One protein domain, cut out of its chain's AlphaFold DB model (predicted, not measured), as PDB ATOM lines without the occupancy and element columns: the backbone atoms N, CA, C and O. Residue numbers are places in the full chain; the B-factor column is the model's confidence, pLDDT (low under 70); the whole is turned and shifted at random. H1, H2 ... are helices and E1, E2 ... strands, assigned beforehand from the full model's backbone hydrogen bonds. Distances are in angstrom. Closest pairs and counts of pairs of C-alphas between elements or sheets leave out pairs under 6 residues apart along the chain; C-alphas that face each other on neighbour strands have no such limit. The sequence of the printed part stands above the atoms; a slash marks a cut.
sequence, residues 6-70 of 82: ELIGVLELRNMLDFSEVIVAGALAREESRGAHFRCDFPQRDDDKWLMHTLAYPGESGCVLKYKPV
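This is residues 6 to 70 of the 82 residues of the protein "Succinate dehydrogenase flavoprotein subunit" of ANME-2 cluster archaeon HR1 (UniProt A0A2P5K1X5). A two-stranded hairpin, E1 and E2, packs beside residues 18 to 29 of one long helix, H1, whose other residues, 6 to 17, stick out free as an arm. Past the inner end of H1, a looping stretch without named elements, residues 30 to 46, leads to the short helix H2 and so to the hairpin. The 65 printed residues hold two named helices and two named strands in the order H1, H2, E1, E2; the sheet, E1 - E2, is antiparallel and the class is mixed, helices and strands. The whole is loose, with a radius of gyration of the C-alphas of 14.4 A, and only just elongated, spanning 46 by 23 by 19 A.

Find C-alpha 52 at (138.049, 95.826, 132.837); from there E1, residues 52 to 59, runs 20.9 A. E2, residues 62 to 69, runs 23.1 A and ends at C-alpha 69, (141.487, 93.917, 131.673). Look back to C-alpha 6 at (137.439, 135.646, 133.352), where H1, residues 6 to 29, begins its 34.9 A. H2 is residues 47 to 50.

Start at the hairpin, where E1 and E2 are antiparallel at 153 degrees; N 55 and O 66, 2.8 A apart, and N 57 and O 64, 2.9 A apart, are within hydrogen-bond range. The closest C-alphas of H1 and E2 are those of Val 22 and Cys 63, 6.3 A apart. For H1 and E1 they are those of Gly 26 and Thr 54, 6.7 A apart. H2 is apart from H1, and only just apart from E2, at 8.5 A. In H1 every O i to N i+4 pair is within hydrogen-bond range; H2 is too short for such a pair.

The C-alphas of Glu 6 and Asp 48 are the two farthest apart, 47.7 A. Without residues 6 to 17, the body spans 33 by 23 by 15 A. The link from H1 to H2, 17 residues, is long; those from H2 to E1 and E1 to E2 are tight. The printed part has no cut, its mean pLDDT is 94.6, and no printed residue is under 70.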
ATOM      1  N   GLU A   6     138.352 136.055 134.428       95.12
ATOM      2  CA  GLU A   6     137.439 135.646 133.352       95.12
ATOM      3  C   GLU A   6     138.149 134.757 132.329       95.12
ATOM      4  O   GLU A   6     137.609 133.742 131.897       95.12
ATOM      5  N   LEU A   7     139.402 135.084 131.986       94.94
ATOM      6  CA  LEU A   7     140.205 134.245 131.095       94.94
ATOM      7  C   LEU A   7     140.409 132.836 131.674       94.94
ATOM      8  O   LEU A   7     140.314 131.854 130.941       94.94
ATOM      9  N   ILE A   8     140.676 132.736 132.978       95.69
ATOM     10  CA  ILE A   8     140.851 131.449 133.664       95.69
ATOM     11  C   ILE A   8     139.531 130.670 133.651       95.69
ATOM     12  O   ILE A   8     139.523 129.512 133.240       95.69
ATOM     13  N   GLY A   9     138.417 131.321 133.994       96.81
ATOM     14  CA  GLY A   9     137.098 130.689 134.017       96.81
ATOM     15  C   GLY A   9     136.679 130.122 132.658       96.81
ATOM     16  O   GLY A   9     136.136 129.022 132.588       96.81
ATOM     17  N   VAL A  10     136.994 130.809 131.554       97.12
ATOM     18  CA  VAL A  10     136.718 130.299 130.198       97.12
ATOM     19  C   VAL A  10     137.546 129.047 129.878       97.12
ATOM     20  O   VAL A  10     137.030 128.106 129.272       97.12
ATOM     21  N   LEU A  11     138.817 129.002 130.287       96.94
ATOM     22  CA  LEU A  11     139.669 127.823 130.088       96.94
ATOM     23  C   LEU A  11     139.197 126.634 130.935       96.94
ATOM     24  O   LEU A  11     139.159 125.505 130.447       96.94
ATOM     25  N   GLU A  12     138.799 126.880 132.181       97.56
ATOM     26  CA  GLU A  12     138.234 125.858 133.066       97.56
ATOM     27  C   GLU A  12     136.908 125.316 132.529       97.56
ATOM     28  O   GLU A  12     136.711 124.102 132.510       97.56
ATOM     29  N   LEU A  13     136.032 126.191 132.023       97.50
ATOM     30  CA  LEU A  13     134.771 125.793 131.404       97.50
ATOM     31  C   LEU A  13     134.991 124.838 130.233       97.50
ATOM     32  O   LEU A  13     134.323 123.809 130.151       97.50
ATOM     33  N   ARG A  14     135.956 125.140 129.357       96.06
ATOM     34  CA  ARG A  14     136.315 124.246 128.252       96.06
ATOM     35  C   ARG A  14     136.720 122.860 128.759       96.06
ATOM     36  O   ARG A  14     136.186 121.865 128.283       96.06
ATOM     37  N   ASN A  15     137.594 122.798 129.763       94.88
ATOM     38  CA  ASN A  15     138.038 121.523 130.329       94.88
ATOM     39  C   ASN A  15     136.873 120.739 130.953       94.88
ATOM     40  O   ASN A  15     136.789 119.523 130.797       94.88
ATOM     41  N   MET A  16     135.955 121.420 131.648       97.38
ATOM     42  CA  MET A  16     134.772 120.780 132.229       97.38
ATOM     43  C   MET A  16     133.872 120.152 131.162       97.38
ATOM     44  O   MET A  16     133.339 119.066 131.395       97.38
ATOM     45  N   LEU A  17     133.717 120.794 130.000       95.12
ATOM     46  CA  LEU A  17     132.955 120.236 128.880       95.12
ATOM     47  C   LEU A  17     133.626 118.971 128.330       95.12
ATOM     48  O   LEU A  17     132.958 117.943 128.219       95.12
ATOM     49  N   ASP A  18     134.941 119.014 128.104       92.94
ATOM     50  CA  ASP A  18     135.709 117.865 127.606       92.94
ATOM     51  C   ASP A  18     135.598 116.657 128.561       92.94
ATOM     52  O   ASP A  18     135.331 115.528 128.142       92.94
ATOM     53  N   PHE A  19     135.730 116.882 129.874       94.38
ATOM     54  CA  PHE A  19     135.552 115.820 130.871       94.38
ATOM     55  C   PHE A  19     134.115 115.305 130.941       94.38
ATOM     56  O   PHE A  19     133.909 114.100 131.090       94.38
ATOM     57  N   SER A  20     133.124 116.189 130.833       96.12
ATOM     58  CA  SER A  20     131.713 115.799 130.879       96.12
ATOM     59  C   SER A  20     131.361 114.863 129.723       96.12
ATOM     60  O   SER A  20     130.707 113.843 129.942       96.12
ATOM     61  N   GLU A  21     131.849 115.150 128.515       94.62
ATOM     62  CA  GLU A  21     131.656 114.288 127.346       94.62
ATOM     63  C   GLU A  21     132.281 112.902 127.558       94.62
ATOM     64  O   GLU A  21     131.625 111.881 127.337       94.62
ATOM     65  N   VAL A  22     133.515 112.849 128.071       95.88
ATOM     66  CA  VAL A  22     134.210 111.588 128.375       95.88
ATOM     67  C   VAL A  22     133.454 110.759 129.417       95.88
ATOM     68  O   VAL A  22     133.317 109.543 129.257       95.88
ATOM     69  N   ILE A  23     132.948 111.399 130.474       96.38
ATOM     70  CA  ILE A  23     132.178 110.729 131.530       96.38
ATOM     71  C   ILE A  23     130.898 110.127 130.950       96.38
ATOM     72  O   ILE A  23     130.618 108.952 131.189       96.38
ATOM     73  N   VAL A  24     130.141 110.901 130.167       96.25
ATOM     74  CA  VAL A  24     128.885 110.439 129.560       96.25
ATOM     75  C   VAL A  24     129.140 109.303 128.571       96.25
ATOM     76  O   VAL A  24     128.455 108.283 128.636       96.25
ATOM     77  N   ALA A  25     130.151 109.425 127.708       95.88
ATOM     78  CA  ALA A  25     130.514 108.378 126.756       95.88
ATOM     79  C   ALA A  25     130.899 107.071 127.469       95.88
ATOM     80  O   ALA A  25     130.411 105.995 127.116       95.88
ATOM     81  N   GLY A  26     131.727 107.157 128.517       96.38
ATOM     82  CA  GLY A  26     132.121 106.000 129.318       96.38
ATOM     83  C   GLY A  26     130.950 105.357 130.068       96.38
ATOM     84  O   GLY A  26     130.846 104.130 130.097       96.38
ATOM     85  N   ALA A  27     130.058 106.171 130.639       96.75
ATOM     86  CA  ALA A  27     128.873 105.706 131.358       96.75
ATOM     87  C   ALA A  27     127.860 105.021 130.428       96.75
ATOM     88  O   ALA A  27     127.298 103.984 130.789       96.75
ATOM     89  N   LEU A  28     127.659 105.569 129.226       96.19
ATOM     90  CA  LEU A  28     126.764 105.011 128.215       96.19
ATOM     91  C   LEU A  28     127.286 103.677 127.673       96.19
ATOM     92  O   LEU A  28     126.516 102.729 127.537       96.19
ATOM     93  N   ALA A  29     128.590 103.586 127.402       95.94
ATOM     94  CA  ALA A  29     129.196 102.367 126.880       95.94
ATOM     95  C   ALA A  29     129.228 101.227 127.910       95.94
ATOM     96  O   ALA A  29     129.193 100.064 127.526       95.94
ATOM     97  N   ARG A  30     129.312 101.534 129.213       97.19
ATOM     98  CA  ARG A  30     129.391 100.530 130.281       97.19
ATOM     99  C   ARG A  30     128.003 100.046 130.702       97.19
ATOM    100  O   ARG A  30     127.305 100.708 131.475       97.19
ATOM    101  N   GLU A  31     127.631  98.870 130.216       96.88
ATOM    102  CA  GLU A  31     126.341  98.204 130.449       96.88
ATOM    103  C   GLU A  31     126.378  97.273 131.677       96.88
ATOM    104  O   GLU A  31     126.104  96.080 131.593       96.88
ATOM    105  N   GLU A  32     126.760  97.811 132.836       96.88
ATOM    106  CA  GLU A  32     126.658  97.136 134.139       96.88
ATOM    107  C   GLU A  32     126.422  98.166 135.251       96.88
ATOM    108  O   GLU A  32     126.551  99.374 135.030       96.88
ATOM    109  N   SER A  33     126.179  97.688 136.471       96.12
ATOM    110  CA  SER A  33     126.212  98.511 137.681       96.12
ATOM    111  C   SER A  33     127.304  98.035 138.638       96.12
ATOM    112  O   SER A  33     127.304  96.890 139.094       96.12
ATOM    113  N   ARG A  34     128.246  98.925 138.975       94.56
ATOM    114  CA  ARG A  34     129.390  98.628 139.849       94.56
ATOM    115  C   ARG A  34     129.841  99.870 140.618       94.56
ATOM    116  O   ARG A  34     130.301 100.854 140.042       94.56
ATOM    117  N   GLY A  35     129.808  99.786 141.948       92.62
ATOM    118  CA  GLY A  35     130.259 100.877 142.813       92.62
ATOM    119  C   GLY A  35     129.366 102.110 142.669       92.62
ATOM    120  O   GLY A  35     128.176 102.024 142.944       92.62
ATOM    121  N   ALA A  36     129.947 103.242 142.266       94.62
ATOM    122  CA  ALA A  36     129.220 104.500 142.067       94.62
ATOM    123  C   ALA A  36     128.505 104.596 140.706       94.62
ATOM    124  O   ALA A  36     127.633 105.442 140.538       94.62
ATOM    125  N   HIS A  37     128.864 103.748 139.736       96.75
ATOM    126  CA  HIS A  37     128.185 103.684 138.443       96.75
ATOM    127  C   HIS A  37     126.980 102.752 138.555       96.75
ATOM    128  O   HIS A  37     127.156 101.551 138.775       96.75
ATOM    129  N   PHE A  38     125.772 103.302 138.431       96.50
ATOM    130  CA  PHE A  38     124.520 102.551 138.494       96.50
ATOM    131  C   PHE A  38     123.624 102.885 137.306       96.50
ATOM    132  O   PHE A  38     123.455 104.049 136.939       96.50
ATOM    133  N   ARG A  39     123.021 101.844 136.740       96.75
ATOM    134  CA  ARG A  39     122.167 101.896 135.561       96.75
ATOM    135  C   ARG A  39     120.906 101.078 135.799       96.75
ATOM    136  O   ARG A  39     120.983  99.887 136.078       96.75
ATOM    137  N   CYS A  40     119.739 101.709 135.671       96.38
ATOM    138  CA  CYS A  40     118.452 101.041 135.888       96.38
ATOM    139  C   CYS A  40     118.169  99.942 134.851       96.38
ATOM    140  O   CYS A  40     117.481  98.974 135.161       96.38
ATOM    141  N   ASP A  41     118.696 100.094 133.636       97.12
ATOM    142  CA  ASP A  41     118.622  99.117 132.549       97.12
ATOM    143  C   ASP A  41     119.608  97.945 132.725       97.12
ATOM    144  O   ASP A  41     119.327  96.843 132.264       97.12
ATOM    145  N   PHE A  42     120.700  98.144 133.477       95.88
ATOM    146  CA  PHE A  42     121.694  97.114 133.817       95.88
ATOM    147  C   PHE A  42     122.022  97.124 135.321       95.88
ATOM    148  O   PHE A  42     123.128  97.505 135.714       95.88
ATOM    149  N   PRO A  43     121.084  96.716 136.198       94.94
ATOM    150  CA  PRO A  43     121.204  96.926 137.645       94.94
ATOM    151  C   PRO A  43     122.195  95.983 138.339       94.94
ATOM    152  O   PRO A  43     122.526  96.189 139.506       94.94
ATOM    153  N   GLN A  44     122.644  94.926 137.658       94.12
ATOM    154  CA  GLN A  44     123.546  93.921 138.217       94.12
ATOM    155  C   GLN A  44     124.998  94.179 137.803       94.12
ATOM    156  O   GLN A  44     125.276  94.808 136.781       94.12
ATOM    157  N   ARG A  45     125.925  93.661 138.613       93.62
ATOM    158  CA  ARG A  45     127.353  93.608 138.284       93.62
ATOM    159  C   ARG A  45     127.604  92.471 137.295       93.62
ATOM    160  O   ARG A  45     127.101  91.372 137.517       93.62
ATOM    161  N   ASP A  46     128.412  92.718 136.269       93.38
ATOM    162  CA  ASP A  46     128.780  91.722 135.256       93.38
ATOM    163  C   ASP A  46     130.310  91.587 135.218       93.38
ATOM    164  O   ASP A  46     131.029  92.398 134.633       93.38
ATOM    165  N   ASP A  47     130.825  90.583 135.931       91.69
ATOM    166  CA  ASP A  47     132.263  90.306 136.004       91.69
ATOM    167  C   ASP A  47     132.792  89.566 134.761       91.69
ATOM    168  O   ASP A  47     133.995  89.608 134.511       91.69
ATOM    169  N   ASP A  48     131.929  88.959 133.943       91.00
ATOM    170  CA  ASP A  48     132.354  88.229 132.744       91.00
ATOM    171  C   ASP A  48     132.736  89.197 131.619       91.00
ATOM    172  O   ASP A  48     133.754  89.019 130.946       91.00
ATOM    173  N   LYS A  49     131.935  90.251 131.419       92.62
ATOM    174  CA  LYS A  49     132.178  91.248 130.366       92.62
ATOM    175  C   LYS A  49     132.930  92.470 130.859       92.62
ATOM    176  O   LYS A  49     133.736  93.016 130.113       92.62
ATOM    177  N   TRP A  50     132.666  92.930 132.082       94.88
ATOM    178  CA  TRP A  50     133.067  94.269 132.523       94.88
ATOM    179  C   TRP A  50     134.144  94.291 133.607       94.88
ATOM    180  O   TRP A  50     134.429  95.352 134.168       94.88
ATOM    181  N   LEU A  51     134.845  93.182 133.851       93.88
ATOM    182  CA  LEU A  51     136.031  93.156 134.716       93.88
ATOM    183  C   LEU A  51     137.271  93.782 134.037       93.88
ATOM    184  O   LEU A  51     138.345  93.196 133.897       93.88
ATOM    185  N   MET A  52     137.101  95.025 133.597       95.44
ATOM    186  CA  MET A  52     138.049  95.826 132.837       95.44
ATOM    187  C   MET A  52     137.858  97.321 133.118       95.44
ATOM    188  O   MET A  52     136.768  97.799 133.459       95.44
ATOM    189  N   HIS A  53     138.934  98.077 132.940       96.44
ATOM    190  CA  HIS A  53     138.938  99.531 132.979       96.44
ATOM    191  C   HIS A  53     138.468 100.101 131.642       96.44
ATOM    192  O   HIS A  53     138.955  99.680 130.592       96.44
ATOM    193  N   THR A  54     137.578 101.090 131.694       96.94
ATOM    194  CA  THR A  54     137.252 101.943 130.546       96.94
ATOM    195  C   THR A  54     138.294 103.056 130.467       96.94
ATOM    196  O   THR A  54     138.483 103.795 131.431       96.94
ATOM    197  N   LEU A  55     138.986 103.166 129.338       96.69
ATOM    198  CA  LEU A  55     139.995 104.182 129.060       96.69
ATOM    199  C   LEU A  55     139.492 105.065 127.922       96.69
ATOM    200  O   LEU A  55     139.076 104.543 126.893       96.69
ATOM    201  N   ALA A  56     139.562 106.381 128.083       95.75
ATOM    202  CA  ALA A  56     139.193 107.334 127.042       95.75
ATOM    203  C   ALA A  56     140.444 108.011 126.476       95.75
ATOM    204  O   ALA A  56     141.315 108.454 127.226       95.75
ATOM    205  N   TYR A  57     140.522 108.087 125.151       94.81
ATOM    206  CA  TYR A  57     141.587 108.762 124.412       94.81
ATOM    207  C   TYR A  57     140.984 109.844 123.512       94.81
ATOM    208  O   TYR A  57     139.865 109.661 123.038       94.81
ATOM    209  N   PRO A  58     141.692 110.949 123.237       90.88
ATOM    210  CA  PRO A  58     141.214 111.944 122.281       90.88
ATOM    211  C   PRO A  58     141.094 111.330 120.875       90.88
ATOM    212  O   PRO A  58     141.999 110.621 120.426       90.88
ATOM    213  N   GLY A  59     139.976 111.587 120.197       88.75
ATOM    214  CA  GLY A  59     139.713 111.220 118.805       88.75
ATOM    215  C   GLY A  59     139.365 112.439 117.947       88.75
ATOM    216  O   GLY A  59     139.317 113.561 118.441       88.75
ATOM    217  N   GLU A  60     139.109 112.230 116.652       79.88
ATOM    218  CA  GLU A  60     138.761 113.319 115.717       79.88
ATOM    219  C   GLU A  60     137.391 113.957 116.000       79.88
ATOM    220  O   GLU A  60     137.158 115.111 115.650       79.88
ATOM    221  N   SER A  61     136.464 113.223 116.617       79.19
ATOM    222  CA  SER A  61     135.095 113.683 116.904       79.19
ATOM    223  C   SER A  61     134.634 113.202 118.283       79.19
ATOM    224  O   SER A  61     133.664 112.458 118.393       79.19
ATOM    225  N   GLY A  62     135.387 113.577 119.320       85.69
ATOM    226  CA  GLY A  62     135.110 113.223 120.716       85.69
ATOM    227  C   GLY A  62     136.183 112.307 121.300       85.69
ATOM    228  O   GLY A  62     137.373 112.463 121.011       85.69
ATOM    229  N   CYS A  63     135.781 111.331 122.118       91.88
ATOM    230  CA  CYS A  63     136.708 110.367 122.709       91.88
ATOM    231  C   CYS A  63     136.575 108.952 122.125       91.88
ATOM    232  O   CYS A  63     135.491 108.461 121.819       91.88
ATOM    233  N   VAL A  64     137.713 108.273 121.990       94.75
ATOM    234  CA  VAL A  64     137.806 106.859 121.626       94.75
ATOM    235  C   VAL A  64     137.948 106.044 122.902       94.75
ATOM    236  O   VAL A  64     138.931 106.188 123.635       94.75
ATOM    237  N   LEU A  65     136.984 105.160 123.148       96.19
ATOM    238  CA  LEU A  65     137.022 104.251 124.286       96.19
ATOM    239  C   LEU A  65     137.842 103.002 123.956       96.19
ATOM    240  O   LEU A  65     137.685 102.378 122.908       96.19
ATOM    241  N   LYS A  66     138.717 102.624 124.881       96.06
ATOM    242  CA  LYS A  66     139.447 101.356 124.879       96.06
ATOM    243  C   LYS A  66     139.294 100.692 126.235       96.06
ATOM    244  O   LYS A  66     139.030 101.355 127.236       96.06
ATOM    245  N   TYR A  67     139.515  99.387 126.275       96.81
ATOM    246  CA  TYR A  67     139.369  98.612 127.496       96.81
ATOM    247  C   TYR A  67     140.670  97.930 127.874       96.81
ATOM    248  O   TYR A  67     141.414  97.455 127.014       96.81
ATOM    249  N   LYS A  68     140.946  97.893 129.175       95.69
ATOM    250  CA  LYS A  68     142.100  97.188 129.732       95.69
ATOM    251  C   LYS A  68     141.624  96.204 130.800       95.69
ATOM    252  O   LYS A  68     141.017  96.664 131.767       95.69
ATOM    253  N   PRO A  69     141.902  94.894 130.672       94.25
ATOM    254  CA  PRO A  69     141.487  93.917 131.673       94.25
ATOM    255  C   PRO A  69     142.107  94.236 133.037       94.25
ATOM    256  O   PRO A  69     143.253  94.696 133.116       94.25
ATOM    257  N   VAL A  70     141.344  94.011 134.108       92.50
ATOM    258  CA  VAL A  70     141.852  94.166 135.475       92.50
ATOM    259  C   VAL A  70     142.787  93.001 135.789       92.50
ATOM    260  O   VAL A  70     142.456  91.841 135.560       92.50
TER     261      VAL A  70